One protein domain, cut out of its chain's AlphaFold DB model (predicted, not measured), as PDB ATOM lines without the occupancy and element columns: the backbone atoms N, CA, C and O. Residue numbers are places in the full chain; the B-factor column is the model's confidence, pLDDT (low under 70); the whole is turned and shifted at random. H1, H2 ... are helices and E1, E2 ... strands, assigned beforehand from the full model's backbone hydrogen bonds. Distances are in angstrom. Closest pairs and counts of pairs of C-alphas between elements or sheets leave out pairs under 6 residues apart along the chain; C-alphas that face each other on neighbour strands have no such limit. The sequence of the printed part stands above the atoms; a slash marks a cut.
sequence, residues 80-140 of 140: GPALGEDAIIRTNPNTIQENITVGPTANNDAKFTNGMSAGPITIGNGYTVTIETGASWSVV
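What this domain is: This is residues 80 to 140 of the 140 residues of an uncharacterized protein of Euryarchaeota archaeon (UniProt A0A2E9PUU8). Amid little regular structure, two short parallel strand pairs, E1 with E3 and E2 with E4, make a V, with short H1 near its closed end. Before them, residues 80 to 99 hold no named element. The 61 printed residues include E1, H1, E2, E3 and E4 in that order, class mixed, only 18 residues in named elements. The whole is only just compact, close to loose, radius of gyration of the C-alphas 12.5 A, spanning 33 by 29 by 17 A.

How they stand to each other: Look at E1, residues 100 to 102, parallel to E3, residues 129 to 131, at 18 degrees; N 102 and O 130, 2.8 A, are within hydrogen-bond range. H1, residues 110 to 113, is too short for O i to N i+4 pairs. E2, residues 114 to 117, is parallel to E4, residues 136 to 139, at 14 degrees; N 115 and O 136, 2.9 A, are within range. The closest C-alphas of E1 and E2, Val 102 and Gly 115, are 6.7 A apart.

Where its parts are: Find E1 beginning at C-alpha 100 (110.131, 112.415, 180.555); E2, 10.8 A, and E4, 10.1 A, follow, E4 ending at C-alpha 139 (111.831, 109.274, 194.746).

The domain as a whole: The printed part has no cut; E2 to E3 is a long link; no printed residue is under 70.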
ATOM      1  N   GLY A  80      99.092 102.418 183.650       80.00
ATOM      2  CA  GLY A  80     100.445 102.074 184.084       80.00
ATOM      3  C   GLY A  80     100.417 100.973 185.157       80.00
ATOM      4  O   GLY A  80      99.382 100.784 185.811       80.00
ATOM      5  N   PRO A  81     101.532 100.255 185.354       87.00
ATOM      6  CA  PRO A  81     101.576  99.063 186.192       87.00
ATOM      7  C   PRO A  81     101.103  99.337 187.630       87.00
ATOM      8  O   PRO A  81     101.442 100.348 188.256       87.00
ATOM      9  N   ALA A  82     100.267  98.433 188.139       91.62
ATOM     10  CA  ALA A  82      99.710  98.491 189.482       91.62
ATOM     11  C   ALA A  82      99.389  97.085 190.016       91.62
ATOM     12  O   ALA A  82      99.225  96.143 189.242       91.62
ATOM     13  N   LEU A  83      99.298  96.950 191.340       90.62
ATOM     14  CA  LEU A  83      98.898  95.729 192.041       90.62
ATOM     15  C   LEU A  83      97.613  95.968 192.845       90.62
ATOM     16  O   LEU A  83      97.433  97.030 193.447       90.62
ATOM     17  N   GLY A  84      96.761  94.940 192.893       89.62
ATOM     18  CA  GLY A  84      95.406  95.007 193.447       89.62
ATOM     19  C   GLY A  84      94.387  95.469 192.402       89.62
ATOM     20  O   GLY A  84      94.717  96.279 191.541       89.62
ATOM     21  N   GLU A  85      93.160  94.948 192.478       83.81
ATOM     22  CA  GLU A  85      92.074  95.247 191.524       83.81
ATOM     23  C   GLU A  85      91.792  96.757 191.422       83.81
ATOM     24  O   GLU A  85      91.616  97.286 190.330       83.81
ATOM     25  N   ASP A  86      91.909  97.469 192.545       87.25
ATOM     26  CA  ASP A  86      91.742  98.925 192.630       87.25
ATOM     27  C   ASP A  86      93.053  99.717 192.446       87.25
ATOM     28  O   ASP A  86      93.159 100.866 192.873       87.25
ATOM     29  N   ALA A  87      94.091  99.105 191.861       88.50
ATOM     30  CA  ALA A  87      95.420  99.706 191.704       88.50
ATOM     31  C   ALA A  87      96.010 100.253 193.027       88.50
ATOM     32  O   ALA A  87      96.670 101.296 193.040       88.50
ATOM     33  N   ILE A  88      95.782  99.531 194.134       93.06
ATOM     34  CA  ILE A  88      96.168  99.908 195.508       93.06
ATOM     35  C   ILE A  88      97.651 100.269 195.615       93.06
ATOM     36  O   ILE A  88      98.026 101.166 196.368       93.06
ATOM     37  N   ILE A  89      98.500  99.578 194.854       93.19
ATOM     38  CA  ILE A  89      99.931  99.858 194.787       93.19
ATOM     39  C   ILE A  89     100.286 100.197 193.345       93.19
ATOM     40  O   ILE A  89     100.215  99.334 192.472       93.19
ATOM     41  N   ARG A  90     100.718 101.434 193.090       92.31
ATOM     42  CA  ARG A  90     101.382 101.802 191.832       92.31
ATOM     43  C   ARG A  90     102.825 101.318 191.866       92.31
ATOM     44  O   ARG A  90     103.505 101.501 192.872       92.31
ATOM     45  N   THR A  91     103.288 100.721 190.778       93.69
ATOM     46  CA  THR A  91     104.674 100.259 190.656       93.69
ATOM     47  C   THR A  91     105.369 100.967 189.500       93.69
ATOM     48  O   THR A  91     104.728 101.520 188.610       93.69
ATOM     49  N   ASN A  92     106.698 100.980 189.527       94.62
ATOM     50  CA  ASN A  92     107.528 101.497 188.446       94.62
ATOM     51  C   ASN A  92     108.777 100.617 188.285       94.62
ATOM     52  O   ASN A  92     109.217  99.997 189.255       94.62
ATOM     53  N   PRO A  93     109.372 100.559 187.083       94.75
ATOM     54  CA  PRO A  93     110.715 100.016 186.894       94.75
ATOM     55  C   PRO A  93     111.787 100.871 187.592       94.75
ATOM     56  O   PRO A  93     111.571 102.051 187.868       94.75
ATOM     57  N   ASN A  94     112.977 100.295 187.794       96.12
ATOM     58  CA  ASN A  94     114.147 101.013 188.332       96.12
ATOM     59  C   ASN A  94     114.888 101.853 187.275       96.12
ATOM     60  O   ASN A  94     115.794 102.611 187.620       96.12
ATOM     61  N   THR A  95     114.550 101.703 185.992       96.81
ATOM     62  CA  THR A  95     115.265 102.345 184.882       96.81
ATOM     63  C   THR A  95     114.301 103.120 183.998       96.81
ATOM     64  O   THR A  95     113.316 102.557 183.525       96.81
ATOM     65  N   ILE A  96     114.628 104.381 183.726       96.75
ATOM     66  CA  ILE A  96     113.956 105.230 182.739       96.75
ATOM     67  C   ILE A  96     114.740 105.142 181.425       96.75
ATOM     68  O   ILE A  96     115.935 105.441 181.402       96.75
ATOM     69  N   GLN A  97     114.084 104.720 180.343       96.12
ATOM     70  CA  GLN A  97     114.669 104.612 178.994       96.12
ATOM     71  C   GLN A  97     113.922 105.480 177.974       96.12
ATOM     72  O   GLN A  97     113.729 105.101 176.822       96.12
ATOM     73  N   GLU A  98     113.460 106.638 178.424       94.88
ATOM     74  CA  GLU A  98     112.711 107.594 177.621       94.88
ATOM     75  C   GLU A  98     112.929 109.012 178.159       94.88
ATOM     76  O   GLU A  98     113.380 109.198 179.293       94.88
ATOM     77  N   ASN A  99     112.630 110.021 177.341       96.00
ATOM     78  CA  ASN A  99     112.615 111.400 177.812       96.00
ATOM     79  C   ASN A  99     111.277 111.678 178.498       96.00
ATOM     80  O   ASN A  99     110.229 111.528 177.875       96.00
ATOM     81  N   ILE A 100     111.322 112.112 179.756       95.88
ATOM     82  CA  ILE A 100     110.131 112.415 180.555       95.88
ATOM     83  C   ILE A 100     110.164 113.884 180.963       95.88
ATOM     84  O   ILE A 100     111.179 114.374 181.459       95.88
ATOM     85  N   THR A 101     109.032 114.567 180.828       97.06
ATOM     86  CA  THR A 101     108.835 115.893 181.419       97.06
ATOM     87  C   THR A 101     107.788 115.805 182.519       97.06
ATOM     88  O   THR A 101     106.631 115.488 182.255       97.06
ATOM     89  N   VAL A 102     108.187 116.101 183.756       97.62
ATOM     90  CA  VAL A 102     107.277 116.280 184.890       97.62
ATOM     91  C   VAL A 102     106.892 117.751 184.937       97.62
ATOM     92  O   VAL A 102     107.713 118.612 185.258       97.62
ATOM     93  N   GLY A 103     105.646 118.036 184.587       97.44
ATOM     94  CA  GLY A 103     105.132 119.393 184.579       97.44
ATOM     95  C   GLY A 103     103.883 119.554 183.719       97.44
ATOM     96  O   GLY A 103     103.628 118.749 182.818       97.44
ATOM     97  N   PRO A 104     103.067 120.575 184.008       95.94
ATOM     98  CA  PRO A 104     101.778 120.744 183.360       95.94
ATOM     99  C   PRO A 104     101.854 121.299 181.933       95.94
ATOM    100  O   PRO A 104     100.902 121.118 181.178       95.94
ATOM    101  N   THR A 105     102.943 121.967 181.542       95.88
ATOM    102  CA  THR A 105     103.045 122.656 180.244       95.88
ATOM    103  C   THR A 105     103.275 121.662 179.118       95.88
ATOM    104  O   THR A 105     102.483 121.616 178.178       95.88
ATOM    105  N   ALA A 106     104.306 120.821 179.234       93.75
ATOM    106  CA  ALA A 106     104.614 119.782 178.254       93.75
ATOM    107  C   ALA A 106     103.520 118.708 178.138       93.75
ATOM    108  O   ALA A 106     103.412 118.068 177.098       93.75
ATOM    109  N   ASN A 107     102.716 118.522 179.190       92.56
ATOM    110  CA  ASN A 107     101.659 117.508 179.243       92.56
ATOM    111  C   ASN A 107     100.235 118.094 179.158       92.56
ATOM    112  O   ASN A 107      99.258 117.374 179.355       92.56
ATOM    113  N   ASN A 108     100.108 119.398 178.883       94.06
ATOM    114  CA  ASN A 108      98.844 120.105 178.655       94.06
ATOM    115  C   ASN A 108      97.781 119.968 179.772       94.06
ATOM    116  O   ASN A 108      96.590 120.115 179.500       94.06
ATOM    117  N   ASP A 109      98.173 119.699 181.023       96.12
ATOM    118  CA  ASP A 109      97.235 119.497 182.138       96.12
ATOM    119  C   ASP A 109      97.920 119.688 183.505       96.12
ATOM    120  O   ASP A 109      98.991 119.142 183.776       96.12
ATOM    121  N   ALA A 110      97.267 120.426 184.408       95.69
ATOM    122  CA  ALA A 110      97.756 120.707 185.757       95.69
ATOM    123  C   ALA A 110      98.021 119.441 186.594       95.69
ATOM    124  O   ALA A 110      98.883 119.455 187.475       95.69
ATOM    125  N   LYS A 111      97.325 118.328 186.325       95.12
ATOM    126  CA  LYS A 111      97.490 117.080 187.093       95.12
ATOM    127  C   LYS A 111      98.894 116.469 187.003       95.12
ATOM    128  O   LYS A 111      99.257 115.680 187.867       95.12
ATOM    129  N   PHE A 112      99.690 116.851 186.003       95.31
ATOM    130  CA  PHE A 112     101.062 116.365 185.811       95.31
ATOM    131  C   PHE A 112     102.123 117.178 186.573       95.31
ATOM    132  O   PHE A 112     103.317 116.988 186.362       95.31
ATOM    133  N   THR A 113     101.705 118.085 187.464       97.38
ATOM    134  CA  THR A 113     102.617 118.931 188.259       97.38
ATOM    135  C   THR A 113     103.491 118.121 189.216       97.38
ATOM    136  O   THR A 113     104.649 118.463 189.426       97.38
ATOM    137  N   ASN A 114     102.957 117.045 189.800       93.06
ATOM    138  CA  ASN A 114     103.675 116.251 190.792       93.06
ATOM    139  C   ASN A 114     103.718 114.781 190.374       93.06
ATOM    140  O   ASN A 114     102.687 114.199 190.041       93.06
ATOM    141  N   GLY A 115     104.907 114.185 190.431       94.06
ATOM    142  CA  GLY A 115     105.139 112.773 190.147       94.06
ATOM    143  C   GLY A 115     105.920 112.084 191.262       94.06
ATOM    144  O   GLY A 115     106.635 112.729 192.031       94.06
ATOM    145  N   MET A 116     105.817 110.758 191.332       95.69
ATOM    146  CA  MET A 116     106.608 109.953 192.259       95.69
ATOM    147  C   MET A 116     107.139 108.676 191.608       95.69
ATOM    148  O   MET A 116     106.544 108.159 190.662       95.69
ATOM    149  N   SER A 117     108.241 108.153 192.137       96.25
ATOM    150  CA  SER A 117     108.777 106.828 191.815       96.25
ATOM    151  C   SER A 117     109.272 106.153 193.088       96.25
ATOM    152  O   SER A 117     109.780 106.830 193.974       96.25
ATOM    153  N   ALA A 118     109.127 104.837 193.188       95.94
ATOM    154  CA  ALA A 118     109.637 104.048 194.300       95.94
ATOM    155  C   ALA A 118     110.980 103.393 193.940       95.94
ATOM    156  O   ALA A 118     111.126 102.843 192.844       95.94
ATOM    157  N   GLY A 119     111.919 103.407 194.888       93.81
ATOM    158  CA  GLY A 119     113.224 102.754 194.784       93.81
ATOM    159  C   GLY A 119     114.315 103.605 194.125       93.81
ATOM    160  O   GLY A 119     114.077 104.740 193.716       93.81
ATOM    161  N   PRO A 120     115.549 103.080 194.017       94.75
ATOM    162  CA  PRO A 120     116.592 103.766 193.270       94.75
ATOM    163  C   PRO A 120     116.182 103.869 191.800       94.75
ATOM    164  O   PRO A 120     115.827 102.870 191.173       94.75
ATOM    165  N   ILE A 121     116.281 105.073 191.245       97.81
ATOM    166  CA  ILE A 121     115.983 105.328 189.838       97.81
ATOM    167  C   ILE A 121     117.276 105.593 189.082       97.81
ATOM    168  O   ILE A 121     118.083 106.437 189.467       97.81
ATOM    169  N   THR A 122     117.455 104.872 187.979       97.88
ATOM    170  CA  THR A 122     118.522 105.098 187.004       97.88
ATOM    171  C   THR A 122     117.924 105.705 185.744       97.88
ATOM    172  O   THR A 122     117.009 105.137 185.151       97.88
ATOM    173  N   ILE A 123     118.457 106.840 185.298       98.12
ATOM    174  CA  ILE A 123     118.136 107.392 183.978       98.12
ATOM    175  C   ILE A 123     119.133 106.795 182.983       98.12
ATOM    176  O   ILE A 123     120.345 106.889 183.183       98.12
ATOM    177  N   GLY A 124     118.628 106.128 181.945       97.81
ATOM    178  CA  GLY A 124     119.449 105.511 180.910       97.81
ATOM    179  C   GLY A 124     120.269 106.538 180.125       97.81
ATOM    180  O   GLY A 124     119.913 107.713 180.027       97.81
ATOM    181  N   ASN A 125     121.380 106.090 179.539       97.69
ATOM    182  CA  ASN A 125     122.249 106.972 178.765       97.69
ATOM    183  C   ASN A 125     121.508 107.561 177.553       97.69
ATOM    184  O   ASN A 125     120.874 106.825 176.802       97.69
ATOM    185  N   GLY A 126     121.629 108.873 177.343       96.81
ATOM    186  CA  GLY A 126     120.941 109.586 176.260       96.81
ATOM    187  C   GLY A 126     119.502 110.015 176.571       96.81
ATOM    188  O   GLY A 126     118.890 110.663 175.726       96.81
ATOM    189  N   TYR A 127     118.984 109.712 177.766       98.31
ATOM    190  CA  TYR A 127     117.653 110.128 178.213       98.31
ATOM    191  C   TYR A 127     117.709 111.210 179.290       98.31
ATOM    192  O   TYR A 127     118.708 111.375 179.992       98.31
ATOM    193  N   THR A 128     116.615 111.957 179.419       97.56
ATOM    194  CA  THR A 128     116.486 113.065 180.368       97.56
ATOM    195  C   THR A 128     115.157 113.018 181.110       97.56
ATOM    196  O   THR A 128     114.123 112.661 180.547       97.56
ATOM    197  N   VAL A 129     115.188 113.424 182.380       97.44
ATOM    198  CA  VAL A 129     113.991 113.775 183.147       97.44
ATOM    199  C   VAL A 129     114.033 115.278 183.391       97.44
ATOM    200  O   VAL A 129     114.923 115.775 184.081       97.44
ATOM    201  N   THR A 130     113.092 116.002 182.796       97.69
ATOM    202  CA  THR A 130     112.955 117.452 182.956       97.69
ATOM    203  C   THR A 130     111.869 117.743 183.979       97.69
ATOM    204  O   THR A 130     110.753 117.249 183.849       97.69
ATOM    205  N   ILE A 131     112.181 118.558 184.985       98.06
ATOM    206  CA  ILE A 131     111.199 119.041 185.960       98.06
ATOM    207  C   ILE A 131     110.887 120.499 185.628       98.06
ATOM    208  O   ILE A 131     111.783 121.343 185.660       98.06
ATOM    209  N   GLU A 132     109.638 120.795 185.269       97.75
ATOM    210  CA  GLU A 132     109.219 122.165 184.966       97.75
ATOM    211  C   GLU A 132     109.189 123.047 186.224       97.75
ATOM    212  O   GLU A 132     109.094 122.575 187.358       97.75
ATOM    213  N   THR A 133     109.233 124.366 186.028       96.69
ATOM    214  CA  THR A 133     109.096 125.334 187.123       96.69
ATOM    215  C   THR A 133     107.799 125.100 187.899       96.69
ATOM    216  O   THR A 133     106.711 125.149 187.332       96.69
ATOM    217  N   GLY A 134     107.916 124.889 189.213       94.81
ATOM    218  CA  GLY A 134     106.777 124.635 190.101       94.81
ATOM    219  C   GLY A 134     106.299 123.180 190.131       94.81
ATOM    220  O   GLY A 134     105.402 122.871 190.911       94.81
ATOM    221  N   ALA A 135     106.901 122.292 189.334       98.12
ATOM    222  CA  ALA A 135     106.670 120.857 189.400       98.12
ATOM    223  C   ALA A 135     107.572 120.188 190.448       98.12
ATOM    224  O   ALA A 135     108.545 120.767 190.940       98.12
ATOM    225  N   SER A 136     107.250 118.951 190.818       97.81
ATOM    226  CA  SER A 136     108.075 118.149 191.722       97.81
ATOM    227  C   SER A 136     108.066 116.678 191.335       97.81
ATOM    228  O   SER A 136     107.032 116.112 190.984       97.81
ATOM    229  N   TRP A 137     109.230 116.043 191.450       97.44
ATOM    230  CA  TRP A 137     109.379 114.598 191.349       97.44
ATOM    231  C   TRP A 137     110.010 114.071 192.633       97.44
ATOM    232  O   TRP A 137     111.074 114.536 193.043       97.44
ATOM    233  N   SER A 138     109.330 113.136 193.292       96.75
ATOM    234  CA  SER A 138     109.811 112.500 194.517       96.75
ATOM    235  C   SER A 138     110.201 111.052 194.260       96.75
ATOM    236  O   SER A 138     109.429 110.288 193.686       96.75
ATOM    237  N   VAL A 139     111.384 110.668 194.729       96.38
ATOM    238  CA  VAL A 139     111.831 109.274 194.746       96.38
ATOM    239  C   VAL A 139     111.751 108.781 196.190       96.38
ATOM    240  O   VAL A 139     112.382 109.386 197.060       96.38
ATOM    241  N   VAL A 140     110.926 107.761 196.442       93.88
ATOM    242  CA  VAL A 140     110.597 107.238 197.785       93.88
ATOM    243  C   VAL A 140     111.183 105.861 198.056       93.88
ATOM    244  O   VAL A 140     111.279 105.043 197.110       93.88
TER     245      VAL A 140